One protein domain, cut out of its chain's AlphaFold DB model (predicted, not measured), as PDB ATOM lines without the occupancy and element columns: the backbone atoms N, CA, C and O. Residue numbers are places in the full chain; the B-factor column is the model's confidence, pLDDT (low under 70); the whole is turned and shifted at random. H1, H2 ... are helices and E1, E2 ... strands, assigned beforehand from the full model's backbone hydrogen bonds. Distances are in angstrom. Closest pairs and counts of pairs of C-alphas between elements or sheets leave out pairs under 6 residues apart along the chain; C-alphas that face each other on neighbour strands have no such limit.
ATOM      1  N   ARG A  38     130.187 141.961  99.792       91.19
ATOM      2  CA  ARG A  38     131.105 141.056 100.489       91.19
ATOM      3  C   ARG A  38     130.532 140.635 101.838       91.19
ATOM      4  O   ARG A  38     129.669 141.304 102.389       91.19
ATOM      5  N   LEU A  39     131.013 139.508 102.347       91.88
ATOM      6  CA  LEU A  39     130.745 139.035 103.701       91.88
ATOM      7  C   LEU A  39     132.056 139.053 104.479       91.88
ATOM      8  O   LEU A  39     133.048 138.463 104.033       91.88
ATOM      9  N   HIS A  40     132.046 139.683 105.644       94.69
ATOM     10  CA  HIS A  40     133.177 139.720 106.557       94.69
ATOM     11  C   HIS A  40     132.729 139.226 107.929       94.69
ATOM     12  O   HIS A  40     131.882 139.843 108.557       94.69
ATOM     13  N   VAL A  41     133.282 138.105 108.391       95.06
ATOM     14  CA  VAL A  41     132.970 137.538 109.710       95.06
ATOM     15  C   VAL A  41     134.207 137.598 110.595       95.06
ATOM     16  O   VAL A  41     135.242 137.013 110.265       95.06
ATOM     17  N   ILE A  42     134.097 138.285 111.727       95.94
ATOM     18  CA  ILE A  42     135.171 138.491 112.697       95.94
ATOM     19  C   ILE A  42     134.849 137.670 113.946       95.94
ATOM     20  O   ILE A  42     133.801 137.856 114.565       95.94
ATOM     21  N   ALA A  43     135.738 136.741 114.303       95.56
ATOM     22  CA  ALA A  43     135.585 135.921 115.504       95.56
ATOM     23  C   ALA A  43     135.772 136.748 116.784       95.56
ATOM     24  O   ALA A  43     136.474 137.758 116.785       95.56
ATOM     25  N   ASN A  44     135.226 136.249 117.890       96.12
ATOM     26  CA  ASN A  44     135.431 136.830 119.214       96.12
ATOM     27  C   ASN A  44     136.917 136.819 119.619       96.12
ATOM     28  O   ASN A  44     137.470 137.868 119.949       96.12
ATOM     29  N   SER A  45     137.594 135.675 119.485       95.38
ATOM     30  CA  SER A  45     139.035 135.522 119.721       95.38
ATOM     31  C   SER A  45     139.703 134.528 118.753       95.38
ATOM     32  O   SER A  45     139.081 133.986 117.835       95.38
ATOM     33  N   ASP A  46     141.002 134.292 118.944       94.25
ATOM     34  CA  ASP A  46     141.807 133.339 118.167       94.25
ATOM     35  C   ASP A  46     141.740 131.892 118.686       94.25
ATOM     36  O   ASP A  46     142.421 131.021 118.138       94.25
ATOM     37  N   SER A  47     140.932 131.627 119.719       92.38
ATOM     38  CA  SER A  47     140.744 130.285 120.273       92.38
ATOM     39  C   SER A  47     140.170 129.319 119.229       92.38
ATOM     40  O   SER A  47     139.402 129.713 118.353       92.38
ATOM     41  N   GLU A  48     140.512 128.030 119.312       92.38
ATOM     42  CA  GLU A  48     139.971 127.031 118.374       92.38
ATOM     43  C   GLU A  48     138.438 126.969 118.418       92.38
ATOM     44  O   GLU A  48     137.803 126.817 117.373       92.38
ATOM     45  N   CYS A  49     137.853 127.173 119.602       90.75
ATOM     46  CA  CYS A  49     136.414 127.309 119.798       90.75
ATOM     47  C   CYS A  49     135.832 128.446 118.946       90.75
ATOM     48  O   CYS A  49     135.013 128.201 118.060       90.75
ATOM     49  N   ASP A  50     136.310 129.678 119.144       92.88
ATOM     50  CA  ASP A  50     135.758 130.864 118.483       92.88
ATOM     51  C   ASP A  50     135.985 130.814 116.971       92.88
ATOM     52  O   ASP A  50     135.153 131.265 116.181       92.88
ATOM     53  N   GLN A  51     137.104 130.225 116.545       92.62
ATOM     54  CA  GLN A  51     137.389 130.006 115.134       92.62
ATOM     55  C   GLN A  51     136.446 128.975 114.512       92.62
ATOM     56  O   GLN A  51     136.019 129.173 113.376       92.62
ATOM     57  N   THR A  52     136.084 127.917 115.240       92.50
ATOM     58  CA  THR A  52     135.134 126.898 114.770       92.50
ATOM     59  C   THR A  52     133.717 127.457 114.718       92.50
ATOM     60  O   THR A  52     133.044 127.343 113.693       92.50
ATOM     61  N   VAL A  53     133.288 128.146 115.774       93.12
ATOM     62  CA  VAL A  53     131.967 128.777 115.834       93.12
ATOM     63  C   VAL A  53     131.817 129.849 114.759       93.12
ATOM     64  O   VAL A  53     130.775 129.915 114.115       93.12
ATOM     65  N   LYS A  54     132.861 130.637 114.467       94.75
ATOM     66  CA  LYS A  54     132.848 131.572 113.329       94.75
ATOM     67  C   LYS A  54     132.496 130.871 112.013       94.75
ATOM     68  O   LYS A  54     131.750 131.430 111.212       94.75
ATOM     69  N   LEU A  55     133.042 129.678 111.768       92.50
ATOM     70  CA  LEU A  55     132.748 128.915 110.550       92.50
ATOM     71  C   LEU A  55     131.304 128.400 110.549       92.50
ATOM     72  O   LEU A  55     130.664 128.448 109.504       92.50
ATOM     73  N   ALA A  56     130.775 127.993 111.705       92.06
ATOM     74  CA  ALA A  56     129.371 127.608 111.844       92.06
ATOM     75  C   ALA A  56     128.417 128.792 111.598       92.06
ATOM     76  O   ALA A  56     127.467 128.667 110.830       92.06
ATOM     77  N   VAL A  57     128.708 129.964 112.178       93.56
ATOM     78  CA  VAL A  57     127.940 131.198 111.941       93.56
ATOM     79  C   VAL A  57     127.990 131.584 110.465       93.56
ATOM     80  O   VAL A  57     126.960 131.881 109.872       93.56
ATOM     81  N   ARG A  58     129.176 131.543 109.847       92.75
ATOM     82  CA  ARG A  58     129.339 131.776 108.406       92.75
ATOM     83  C   ARG A  58     128.432 130.858 107.591       92.75
ATOM     84  O   ARG A  58     127.780 131.344 106.677       92.75
ATOM     85  N   ASP A  59     128.424 129.561 107.886       91.31
ATOM     86  CA  ASP A  59     127.656 128.585 107.109       91.31
ATOM     87  C   ASP A  59     126.151 128.841 107.231       91.31
ATOM     88  O   ASP A  59     125.472 128.920 106.209       91.31
ATOM     89  N   ALA A  60     125.658 129.101 108.445       91.81
ATOM     90  CA  ALA A  60     124.257 129.453 108.674       91.81
ATOM     91  C   ALA A  60     123.856 130.766 107.978       91.81
ATOM     92  O   ALA A  60     122.769 130.872 107.415       91.81
ATOM     93  N   LEU A  61     124.738 131.771 107.982       92.12
ATOM     94  CA  LEU A  61     124.495 133.038 107.292       92.12
ATOM     95  C   LEU A  61     124.485 132.888 105.774       92.12
ATOM     96  O   LEU A  61     123.704 133.568 105.119       92.12
ATOM     97  N   LEU A  62     125.346 132.038 105.209       89.19
ATOM     98  CA  LEU A  62     125.357 131.770 103.771       89.19
ATOM     99  C   LEU A  62     124.097 131.015 103.342       89.19
ATOM    100  O   LEU A  62     123.478 131.412 102.366       89.19
ATOM    101  N   GLU A  63     123.675 130.007 104.106       89.62
ATOM    102  CA  GLU A  63     122.415 129.295 103.858       89.62
ATOM    103  C   GLU A  63     121.215 130.248 103.935       89.62
ATOM    104  O   GLU A  63     120.388 130.302 103.027       89.62
ATOM    105  N   LYS A  64     121.164 131.089 104.976       89.94
ATOM    106  CA  LYS A  64     120.123 132.110 105.110       89.94
ATOM    107  C   LYS A  64     120.184 133.142 103.984       89.94
ATOM    108  O   LYS A  64     119.147 133.599 103.517       89.94
ATOM    109  N   ALA A  65     121.378 133.523 103.538       86.50
ATOM    110  CA  ALA A  65     121.533 134.444 102.424       86.50
ATOM    111  C   ALA A  65     121.041 133.826 101.109       86.50
ATOM    112  O   ALA A  65     120.336 134.507 100.375       86.50
ATOM    113  N   ASP A  66     121.316 132.550 100.840       85.75
ATOM    114  CA  ASP A  66     120.810 131.866  99.644       85.75
ATOM    115  C   ASP A  66     119.266 131.831  99.604       85.75
ATOM    116  O   ASP A  66     118.676 131.903  98.529       85.75
ATOM    117  N   GLU A  67     118.595 131.787 100.763       86.19
ATOM    118  CA  GLU A  67     117.128 131.875 100.856       86.19
ATOM    119  C   GLU A  67     116.578 133.289 100.607       86.19
ATOM    120  O   GLU A  67     115.499 133.447 100.036       86.19
ATOM    121  N   ILE A  68     117.276 134.323 101.089       85.06
ATOM    122  CA  ILE A  68     116.776 135.708 101.087       85.06
ATOM    123  C   ILE A  68     117.197 136.449  99.804       85.06
ATOM    124  O   ILE A  68     116.439 137.263  99.274       85.06
ATOM    125  N   PHE A  69     118.393 136.183  99.280       81.44
ATOM    126  CA  PHE A  69     118.948 136.842  98.096       81.44
ATOM    127  C   PHE A  69     118.507 136.157  96.790       81.44
ATOM    128  O   PHE A  69     119.333 135.845  95.932       81.44
ATOM    129  N   ASP A  70     117.196 135.997  96.586       80.25
ATOM    130  CA  ASP A  70     116.618 135.583  95.296       80.25
ATOM    131  C   ASP A  70     116.476 136.785  94.345       80.25
ATOM    132  O   ASP A  70     115.384 137.222  93.977       80.25
ATOM    133  N   VAL A  71     117.608 137.410  94.012       82.88
ATOM    134  CA  VAL A  71     117.649 138.613  93.171       82.88
ATOM    135  C   VAL A  71     118.759 138.550  92.143       82.88
ATOM    136  O   VAL A  71     119.819 137.970  92.352       82.88
ATOM    137  N   SER A  72     118.518 139.200  91.006       80.94
ATOM    138  CA  SER A  72     119.464 139.229  89.886       80.94
ATOM    139  C   SER A  72     120.236 140.545  89.782       80.94
ATOM    140  O   SER A  72     121.197 140.629  89.018       80.94
ATOM    141  N   THR A  73     119.835 141.589  90.519       87.31
ATOM    142  CA  THR A  73     120.449 142.919  90.411       87.31
ATOM    143  C   THR A  73     121.116 143.366  91.709       87.31
ATOM    144  O   THR A  73     120.633 143.116  92.811       87.31
ATOM    145  N   TYR A  74     122.226 144.094  91.571       87.81
ATOM    146  CA  TYR A  74     122.982 144.610  92.714       87.81
ATOM    147  C   TYR A  74     122.149 145.547  93.602       87.81
ATOM    148  O   TYR A  74     122.188 145.432  94.821       87.81
ATOM    149  N   ASN A  75     121.366 146.457  93.015       90.19
ATOM    150  CA  ASN A  75     120.577 147.414  93.799       90.19
ATOM    151  C   ASN A  75     119.490 146.729  94.638       90.19
ATOM    152  O   ASN A  75     119.255 147.135  95.776       90.19
ATOM    153  N   GLU A  76     118.852 145.686  94.100       90.00
ATOM    154  CA  GLU A  76     117.894 144.871  94.852       90.00
ATOM    155  C   GLU A  76     118.602 144.094  95.963       90.00
ATOM    156  O   GLU A  76     118.142 144.126  97.101       90.00
ATOM    157  N   ALA A  77     119.767 143.500  95.674       89.81
ATOM    158  CA  ALA A  77     120.578 142.813  96.676       89.81
ATOM    159  C   ALA A  77     120.968 143.748  97.831       89.81
ATOM    160  O   ALA A  77     120.845 143.377  98.995       89.81
ATOM    161  N   VAL A  78     121.354 144.997  97.551       91.94
ATOM    162  CA  VAL A  78     121.628 145.996  98.598       91.94
ATOM    163  C   VAL A  78     120.376 146.308  99.421       91.94
ATOM    164  O   VAL A  78     120.468 146.465 100.639       91.94
ATOM    165  N   GLY A  79     119.211 146.419  98.777       92.62
ATOM    166  CA  GLY A  79     117.936 146.635  99.462       92.62
ATOM    167  C   GLY A  79     117.598 145.493 100.420       92.62
ATOM    168  O   GLY A  79     117.329 145.744 101.595       92.62
ATOM    169  N   ILE A  80     117.706 144.255  99.938       91.88
ATOM    170  CA  ILE A  80     117.469 143.036 100.717       91.88
ATOM    171  C   ILE A  80     118.468 142.899 101.864       91.88
ATOM    172  O   ILE A  80     118.065 142.610 102.992       91.88
ATOM    173  N   ALA A  81     119.754 143.155 101.614       91.62
ATOM    174  CA  ALA A  81     120.783 143.116 102.647       91.62
ATOM    175  C   ALA A  81     120.437 144.064 103.803       91.62
ATOM    176  O   ALA A  81     120.531 143.678 104.964       91.62
ATOM    177  N   LYS A  82     119.980 145.286 103.489       93.88
ATOM    178  CA  LYS A  82     119.567 146.277 104.496       93.88
ATOM    179  C   LYS A  82     118.325 145.858 105.271       93.88
ATOM    180  O   LYS A  82     118.291 146.064 106.478       93.88
ATOM    181  N   SER A  83     117.307 145.314 104.604       94.44
ATOM    182  CA  SER A  83     116.070 144.907 105.285       94.44
ATOM    183  C   SER A  83     116.228 143.630 106.107       94.44
ATOM    184  O   SER A  83     115.401 143.367 106.971       94.44
ATOM    185  N   SER A  84     117.267 142.837 105.835       93.81
ATOM    186  CA  SER A  84     117.469 141.520 106.450       93.81
ATOM    187  C   SER A  84     118.523 141.517 107.558       93.81
ATOM    188  O   SER A  84     118.820 140.449 108.087       93.81
ATOM    189  N   LEU A  85     119.079 142.679 107.931       95.25
ATOM    190  CA  LEU A  85     120.117 142.785 108.966       95.25
ATOM    191  C   LEU A  85     119.689 142.132 110.282       95.25
ATOM    192  O   LEU A  85     120.408 141.272 110.778       95.25
ATOM    193  N   ASP A  86     118.489 142.446 110.770       95.75
ATOM    194  CA  ASP A  86     117.965 141.882 112.020       95.75
ATOM    195  C   ASP A  86     117.813 140.354 111.939       95.75
ATOM    196  O   ASP A  86     118.103 139.632 112.888       95.75
ATOM    197  N   THR A  87     117.393 139.834 110.781       95.25
ATOM    198  CA  THR A  87     117.241 138.384 110.561       95.25
ATOM    199  C   THR A  87     118.594 137.676 110.521       95.25
ATOM    200  O   THR A  87     118.745 136.585 111.076       95.25
ATOM    201  N   LEU A  88     119.589 138.286 109.880       94.69
ATOM    202  CA  LEU A  88     120.949 137.754 109.804       94.69
ATOM    203  C   LEU A  88     121.634 137.817 111.175       94.69
ATOM    204  O   LEU A  88     122.287 136.857 111.577       94.69
ATOM    205  N   GLU A  89     121.431 138.895 111.930       96.88
ATOM    206  CA  GLU A  89     121.907 139.010 113.308       96.88
ATOM    207  C   GLU A  89     121.276 137.955 114.215       96.88
ATOM    208  O   GLU A  89     121.994 137.257 114.933       96.88
ATOM    209  N   GLN A  90     119.959 137.758 114.119       96.75
ATOM    210  CA  GLN A  90     119.279 136.694 114.851       96.75
ATOM    211  C   GLN A  90     119.838 135.316 114.481       96.75
ATOM    212  O   GLN A  90     120.137 134.528 115.368       96.75
ATOM    213  N   THR A  91     120.068 135.054 113.192       96.06
ATOM    214  CA  THR A  91     120.657 133.790 112.719       96.06
ATOM    215  C   THR A  91     122.040 133.552 113.333       96.06
ATOM    216  O   THR A  91     122.340 132.446 113.781       96.06
ATOM    217  N   ALA A  92     122.885 134.585 113.403       95.75
ATOM    218  CA  ALA A  92     124.183 134.483 114.065       95.75
ATOM    219  C   ALA A  92     124.029 134.191 115.567       95.75
ATOM    220  O   ALA A  92     124.693 133.296 116.088       95.75
ATOM    221  N   ASN A  93     123.128 134.899 116.251       96.75
ATOM    222  CA  ASN A  93     122.878 134.727 117.682       96.75
ATOM    223  C   ASN A  93     122.292 133.353 118.030       96.75
ATOM    224  O   ASN A  93     122.674 132.771 119.044       96.75
ATOM    225  N   ASP A  94     121.432 132.799 117.178       95.50
ATOM    226  CA  ASP A  94     120.884 131.453 117.345       95.50
ATOM    227  C   ASP A  94     121.999 130.402 117.307       95.50
ATOM    228  O   ASP A  94     122.037 129.505 118.152       95.50
ATOM    229  N   VAL A  95     122.959 130.545 116.385       94.44
ATOM    230  CA  VAL A  95     124.139 129.669 116.327       94.44
ATOM    231  C   VAL A  95     125.002 129.834 117.577       94.44
ATOM    232  O   VAL A  95     125.403 128.831 118.164       94.44
ATOM    233  N   LEU A  96     125.283 131.064 118.017       92.88
ATOM    234  CA  LEU A  96     126.089 131.307 119.222       92.88
ATOM    235  C   LEU A  96     125.452 130.671 120.467       92.88
ATOM    236  O   LEU A  96     126.118 129.936 121.198       92.88
ATOM    237  N   SER A  97     124.147 130.880 120.647       93.44
ATOM    238  CA  SER A  97     123.360 130.321 121.747       93.44
ATOM    239  C   SER A  97     123.320 128.790 121.704       93.44
ATOM    240  O   SER A  97     123.548 128.130 122.719       93.44
ATOM    241  N   ALA A  98     123.132 128.197 120.520       91.50
ATOM    242  CA  ALA A  98     123.154 126.744 120.339       91.50
ATOM    243  C   ALA A  98     124.522 126.111 120.656       91.50
ATOM    244  O   ALA A  98     124.580 124.940 121.026       91.50
ATOM    245  N   ASN A  99     125.610 126.879 120.544       89.19
ATOM    246  CA  ASN A  99     126.962 126.462 120.925       89.19
ATOM    247  C   ASN A  99     127.309 126.801 122.390       89.19
ATOM    248  O   ASN A  99     128.448 126.605 122.809       89.19
ATOM    249  N   GLY A 100     126.345 127.290 123.180       90.50
ATOM    250  CA  GLY A 100     126.519 127.562 124.609       90.50
ATOM    251  C   GLY A 100     127.378 128.789 124.924       90.50
ATOM    252  O   GLY A 100     127.927 128.874 126.022       90.50
ATOM    253  N   LEU A 101     127.519 129.718 123.976       91.69
ATOM    254  CA  LEU A 101     128.289 130.945 124.159       91.69
ATOM    255  C   LEU A 101     127.428 132.043 124.786       91.69
ATOM    256  O   LEU A 101     126.237 132.161 124.504       91.69
ATOM    257  N   ASP A 102     128.047 132.858 125.631       91.62
ATOM    258  CA  ASP A 102     127.394 133.906 126.421       91.62
ATOM    259  C   ASP A 102     127.455 135.301 125.777       91.62
ATOM    260  O   ASP A 102     126.901 136.262 126.314       91.62
ATOM    261  N   TYR A 103     128.101 135.415 124.616       93.81
ATOM    262  CA  TYR A 103     128.197 136.646 123.845       93.81
ATOM    263  C   TYR A 103     127.298 136.623 122.604       93.81
ATOM    264  O   TYR A 103     127.000 135.572 122.038       93.81
ATOM    265  N   CYS A 104     126.919 137.815 122.142       95.94
ATOM    266  CA  CYS A 104     126.141 138.004 120.920       95.94
ATOM    267  C   CYS A 104     127.034 138.381 119.729       95.94
ATOM    268  O   CYS A 104     128.167 138.848 119.880       95.94
ATOM    269  N   GLY A 105     126.497 138.196 118.531       95.56
ATOM    270  CA  GLY A 105     126.986 138.779 117.297       95.56
ATOM    271  C   GLY A 105     126.226 140.058 116.956       95.56
ATOM    272  O   GLY A 105     125.075 140.229 117.350       95.56
ATOM    273  N   SER A 106     126.872 140.944 116.201       97.25
ATOM    274  CA  SER A 106     126.224 142.086 115.550       97.25
ATOM    275  C   SER A 106     126.464 142.044 114.050       97.25
ATOM    276  O   SER A 106     127.547 141.643 113.605       97.25
ATOM    277  N   VAL A 107     125.461 142.451 113.271       96.75
ATOM    278  CA  VAL A 107     125.540 142.464 111.806       96.75
ATOM    279  C   VAL A 107     125.270 143.866 111.282       96.75
ATOM    280  O   VAL A 107     124.209 144.442 111.502       96.75
ATOM    281  N   THR A 108     126.227 144.426 110.547       96.62
ATOM    282  CA  THR A 108     126.106 145.756 109.945       96.62
ATOM    283  C   THR A 108     126.367 145.709 108.447       96.62
ATOM    284  O   THR A 108     127.098 144.857 107.949       96.62
ATOM    285  N   LEU A 109     125.767 146.645 107.708       95.50
ATOM    286  CA  LEU A 109     126.086 146.866 106.302       95.50
ATOM    287  C   LEU A 109     126.903 148.150 106.169       95.50
ATOM    288  O   LEU A 109     126.376 149.248 106.355       95.50
ATOM    289  N   GLU A 110     128.182 148.018 105.840       94.75
ATOM    290  CA  GLU A 110     129.121 149.139 105.818       94.75
ATOM    291  C   GLU A 110     130.125 149.041 104.670       94.75
ATOM    292  O   GLU A 110     130.292 147.995 104.048       94.75
ATOM    293  N   THR A 111     130.779 150.159 104.360       92.69
ATOM    294  CA  THR A 111     131.846 150.191 103.357       92.69
ATOM    295  C   THR A 111     133.192 150.032 104.046       92.69
ATOM    296  O   THR A 111     133.584 150.905 104.820       92.69
ATOM    297  N   GLU A 112     133.927 148.971 103.720       91.56
ATOM    298  CA  GLU A 112     135.239 148.680 104.308       91.56
ATOM    299  C   GLU A 112     136.303 148.381 103.242       91.56
ATOM    300  O   GLU A 112     135.998 148.072 102.084       91.56
ATOM    301  N   ASP A 113     137.570 148.517 103.636       89.56
ATOM    302  CA  ASP A 113     138.727 148.225 102.794       89.56
ATOM    303  C   ASP A 113     139.066 146.730 102.859       89.56
ATOM    304  O   ASP A 113     139.350 146.181 103.925       89.56
ATOM    305  N   PHE A 114     139.081 146.069 101.704       87.25
ATOM    306  CA  PHE A 114     139.469 144.669 101.581       87.25
ATOM    307  C   PHE A 114     140.837 144.512 100.920       87.25
ATOM    308  O   PHE A 114     141.150 145.236  99.970       87.25
ATOM    309  N   PRO A 115     141.621 143.498 101.330       86.38
ATOM    310  CA  PRO A 115     142.789 143.082 100.573       86.38
ATOM    311  C   PRO A 115     142.379 142.399  99.262       86.38
ATOM    312  O   PRO A 115     141.268 141.868  99.135       86.38
ATOM    313  N   THR A 116     143.312 142.354  98.311       85.94
ATOM    314  CA  THR A 116     143.197 141.496  97.126       85.94
ATOM    315  C   THR A 116     143.056 140.033  97.548       85.94
ATOM    316  O   THR A 116     143.747 139.574  98.463       85.94
ATOM    317  N   ARG A 117     142.131 139.307  96.915       82.56
ATOM    318  CA  ARG A 117     141.818 137.908  97.221       82.56
ATOM    319  C   ARG A 117     141.701 137.075  95.957       82.56
ATOM    320  O   ARG A 117     140.906 137.388  95.083       82.56
ATOM    321  N   ASP A 118     142.443 135.981  95.938       79.62
ATOM    322  CA  ASP A 118     142.374 134.953  94.907       79.62
ATOM    323  C   ASP A 118     141.379 133.860  95.338       79.62
ATOM    324  O   ASP A 118     141.491 133.310  96.439       79.62
ATOM    325  N   TYR A 119     140.387 133.587  94.488       71.75
ATOM    326  CA  TYR A 119     139.381 132.535  94.652       71.75
ATOM    327  C   TYR A 119     139.580 131.372  93.653       71.75
ATOM    328  O   TYR A 119     138.666 130.582  93.428       71.75
ATOM    329  N   GLY A 120     140.771 131.240  93.063       73.81
ATOM    330  CA  GLY A 120     141.160 130.202  92.107       73.81
ATOM    331  C   GLY A 120     140.691 130.501  90.687       73.81
ATOM    332  O   GLY A 120     141.508 130.660  89.783       73.81
ATOM    333  N   ASP A 121     139.375 130.610  90.502       68.81
ATOM    334  CA  ASP A 121     138.762 130.878  89.193       68.81
ATOM    335  C   ASP A 121     138.591 132.381  88.912       68.81
ATOM    336  O   ASP A 121     138.320 132.786  87.780       68.81
ATOM    337  N   ALA A 122     138.741 133.217  89.941       70.25
ATOM    338  CA  ALA A 122     138.661 134.669  89.850       70.25
ATOM    339  C   ALA A 122     139.541 135.335  90.917       70.25
ATOM    340  O   ALA A 122     139.547 134.926  92.080       70.25
ATOM    341  N   GLU A 123     140.228 136.409  90.534       78.88
ATOM    342  CA  GLU A 123     140.901 137.312  91.465       78.88
ATOM    343  C   GLU A 123     139.997 138.518  91.724       78.88
ATOM    344  O   GLU A 123     139.520 139.168  90.795       78.88
ATOM    345  N   ILE A 124     139.738 138.809  92.999       80.94
ATOM    346  CA  ILE A 124     139.042 140.024  93.405       80.94
ATOM    347  C   ILE A 124     140.065 141.015  93.955       80.94
ATOM    348  O   ILE A 124     140.600 140.804  95.052       80.94
ATOM    349  N   PRO A 125     140.325 142.111  93.236       83.88
ATOM    350  CA  PRO A 125     141.289 143.122  93.646       83.88
ATOM    351  C   PRO A 125     140.913 143.801  94.969       83.88
ATOM    352  O   PRO A 125     139.744 143.922  95.338       83.88
ATOM    353  N   GLY A 126     141.916 144.273  95.703       86.50
ATOM    354  CA  GLY A 126     141.715 145.053  96.920       86.50
ATOM    355  C   GLY A 126     141.071 146.412  96.640       86.50
ATOM    356  O   GLY A 126     141.217 146.975  95.553       86.50
ATOM    357  N   GLY A 127     140.344 146.941  97.621       87.44
ATOM    358  CA  GLY A 127     139.622 148.206  97.487       87.44
ATOM    359  C   GLY A 127     138.480 148.356  98.486       87.44
ATOM    360  O   GLY A 127     138.320 147.531  99.384       87.44
ATOM    361  N   LYS A 128     137.679 149.410  98.304       89.25
ATOM    362  CA  LYS A 128     136.498 149.691  99.128       89.25
ATOM    363  C   LYS A 128     135.275 148.985  98.577       89.25
ATOM    364  O   LYS A 128     134.894 149.230  97.434       89.25
ATOM    365  N   TYR A 129     134.645 148.172  99.412       90.81
ATOM    366  CA  TYR A 129     133.467 147.393  99.049       90.81
ATOM    367  C   TYR A 129     132.368 147.564 100.081       90.81
ATOM    368  O   TYR A 129     132.646 147.759 101.263       90.81
ATOM    369  N   LEU A 130     131.123 147.437  99.626       92.81
ATOM    370  CA  LEU A 130     130.001 147.240 100.526       92.81
ATOM    371  C   LEU A 130     130.084 145.827 101.112       92.81
ATOM    372  O   LEU A 130     130.230 144.846 100.377       92.81
ATOM    373  N   SER A 131     129.998 145.736 102.431       93.81
ATOM    374  CA  SER A 131     130.197 144.505 103.178       93.81
ATOM    375  C   SER A 131     129.120 144.322 104.225       93.81
ATOM    376  O   SER A 131     128.782 145.255 104.956       93.81
ATOM    377  N   LEU A 132     128.611 143.099 104.301       94.56
ATOM    378  CA  LEU A 132     127.911 142.606 105.467       94.56
ATOM    379  C   LEU A 132     128.966 142.194 106.499       94.56
ATOM    380  O   LEU A 132     129.612 141.150 106.363       94.56
ATOM    381  N   CYS A 133     129.166 143.039 107.502       95.88
ATOM    382  CA  CYS A 133     130.153 142.842 108.547       95.88
ATOM    383  C   CYS A 133     129.500 142.217 109.780       95.88
ATOM    384  O   CYS A 133     128.601 142.791 110.389       95.88
ATOM    385  N   VAL A 134     129.967 141.027 110.137       96.56
ATOM    386  CA  VAL A 134     129.478 140.202 111.235       96.56
ATOM    387  C   VAL A 134     130.559 140.168 112.304       96.56
ATOM    388  O   VAL A 134     131.632 139.595 112.105       96.56
ATOM    389  N   ARG A 135     130.285 140.783 113.449       97.50
ATOM    390  CA  ARG A 135     131.207 140.869 114.586       97.50
ATOM    391  C   ARG A 135     130.707 139.980 115.704       97.50
ATOM    392  O   ARG A 135     129.645 140.249 116.251       97.50
ATOM    393  N   LEU A 136     131.458 138.933 116.033       96.38
ATOM    394  CA  LEU A 136     131.128 138.020 117.125       96.38
ATOM    395  C   LEU A 136     131.821 138.492 118.404       96.38
ATOM    396  O   LEU A 136     133.044 138.633 118.405       96.38
ATOM    397  N   GLY A 137     131.058 138.731 119.472       95.88
ATOM    398  CA  GLY A 137     131.583 139.187 120.761       95.88
ATOM    399  C   GLY A 137     132.481 140.421 120.631       95.88
ATOM    400  O   GLY A 137     132.098 141.425 120.034       95.88
ATOM    401  N   ASP A 138     133.705 140.323 121.148       95.00
ATOM    402  CA  ASP A 138     134.710 141.393 121.132       95.00
ATOM    403  C   ASP A 138     135.345 141.649 119.752       95.00
ATOM    404  O   ASP A 138     136.096 142.617 119.601       95.00
ATOM    405  N   ALA A 139     135.092 140.790 118.757       95.44
ATOM    406  CA  ALA A 139     135.641 140.891 117.402       95.44
ATOM    407  C   ALA A 139     137.182 141.045 117.348       95.44
ATOM    408  O   ALA A 139     137.717 141.812 116.545       95.44
ATOM    409  N   LYS A 140     137.914 140.328 118.215       95.00
ATOM    410  CA  LYS A 140     139.392 140.353 118.296       95.00
ATOM    411  C   LYS A 140     140.059 139.158 117.621       95.00
ATOM    412  O   LYS A 140     141.286 139.069 117.611       95.00
ATOM    413  N   GLY A 141     139.266 138.221 117.114       92.69
ATOM    414  CA  GLY A 141     139.749 137.007 116.488       92.69
ATOM    415  C   GLY A 141     140.092 137.173 115.012       92.69
ATOM    416  O   GLY A 141     139.866 138.209 114.389       92.69
ATOM    417  N   LYS A 142     140.586 136.093 114.404       92.44
ATOM    418  CA  LYS A 142     140.848 136.062 112.958       92.44
ATOM    419  C   LYS A 142     139.589 136.339 112.147       92.44
ATOM    420  O   LYS A 142     138.523 135.761 112.387       92.44
ATOM    421  N   ASN A 143     139.789 137.084 111.075       92.62
ATOM    422  CA  ASN A 143     138.771 137.408 110.088       92.62
ATOM    423  C   ASN A 143     138.492 136.233 109.140       92.62
ATOM    424  O   ASN A 143     139.326 135.347 108.921       92.62
ATOM    425  N   TRP A 144     137.310 136.250 108.544       88.31
ATOM    426  CA  TRP A 144     136.918 135.423 107.416       88.31
ATOM    427  C   TRP A 144     136.237 136.304 106.373       88.31
ATOM    428  O   TRP A 144     135.346 137.077 106.710       88.31
ATOM    429  N   TRP A 145     136.641 136.183 105.108       89.44
ATOM    430  CA  TRP A 145     136.142 137.031 104.027       89.44
ATOM    431  C   TRP A 145     135.573 136.191 102.893       89.44
ATOM    432  O   TRP A 145     136.194 135.220 102.462       89.44
ATOM    433  N   CYS A 146     134.429 136.607 102.362       85.69
ATOM    434  CA  CYS A 146     133.806 135.983 101.205       85.69
ATOM    435  C   CYS A 146     133.024 136.998 100.357       85.69
ATOM    436  O   CYS A 146     132.973 138.188 100.677       85.69
ATOM    437  N   VAL A 147     132.453 136.531  99.249       85.50
ATOM    438  CA  VAL A 147     131.647 137.323  98.317       85.50
ATOM    439  C   VAL A 147     130.229 136.772  98.327       85.50
ATOM    440  O   VAL A 147     129.987 135.664  97.852       85.50
ATOM    441  N   MET A 148     129.318 137.536  98.921       83.75
ATOM    442  CA  MET A 148     127.929 137.131  99.123       83.75
ATOM    443  C   MET A 148     127.093 137.345  97.861       83.75
ATOM    444  O   MET A 148     126.298 136.483  97.509       83.75
ATOM    445  N   PHE A 149     127.297 138.462  97.159       83.00
ATOM    446  CA  PHE A 149     126.620 138.741  95.895       83.00
ATOM    447  C   PHE A 149     127.627 139.199  94.832       83.00
ATOM    448  O   PHE A 149     128.370 140.143  95.112       83.00
ATOM    449  N   PRO A 150     127.639 138.601  93.624       79.12
ATOM    450  CA  PRO A 150     126.971 137.338  93.278       79.12
ATOM    451  C   PRO A 150     127.491 136.176  94.156       79.12
ATOM    452  O   PRO A 150     128.597 136.281  94.684       79.12
TER     453      PRO A 150
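Overview. This is residues 38 to 150 of the 192 residues of the protein "Stage II sporulation protein required for processing of pro-sigma-E (SpoIIR)" of Ruminococcus sp. CAG:382 (UniProt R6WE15). A strongly twisted sheet of four strands has three helices, H1, H2 and H3, over one face, two layers in all. The hairpin of E2 and E3 bends sharply and ends in a long loop, residues 115 to 126, far from the middle. The 113 printed residues run E1, H1, H2, H3, E2, E3, E4; the mixed sheet has the order E2, E3, E1, E4. The class is mixed, helices and strands; the whole is compact, radius of gyration of the C-alphas 13.8 A, spans 38 by 28 by 23 A.

Along the chain. E1, residues 38 to 42, begins at C-alpha 38 (131.105, 141.056, 100.489) and is 13.1 A long. H1 is residues 48 to 68, 30.2 A; H2 74 to 83, 14.3 A; H3 85 to 98, 19.9 A. E2 is residues 105 to 114, 20.9 A, and E3 127 to 136, 23.7 A. E4, residues 143 to 149, 18.7 A, ends at C-alpha 149 (126.620, 138.741, 95.895).

Arrangement. E1 is parallel to E3, N 40 to O 132 2.9 A, and antiparallel to E4, N 39 to O 146 2.9 A. E2 and E3 are antiparallel, N 108 to O 133 2.9 A; E2 bends by 88 degrees at residue 111, E3 by 76 degrees at residue 130. H1 lies over E1 at a height over the sheet of 8.5 A; the closest C-alphas, of Val 41 and Arg 58, are 6.9 A apart. H1 and H3 touch, closest C-alphas Val 57 and Ala 92, 5.4 A, at a steep tilt of 41 degrees, opposite ways. H3 lies over E2, closest C-alphas Glu 89 and Val 107, 5.2 A. H2 is on the same face as H3, height 9.2 A. In H1, H2 and H3 every O i to N i+4 pair is within hydrogen-bond range.

Size, cuts and confidence. The C-alphas farthest apart, of Asp 102 and Asp 121, are 39.0 A apart. The printed part has no cut; the link E2 to E3 is long. Mean pLDDT of the printed part is 90.5; residue 121 is under 70.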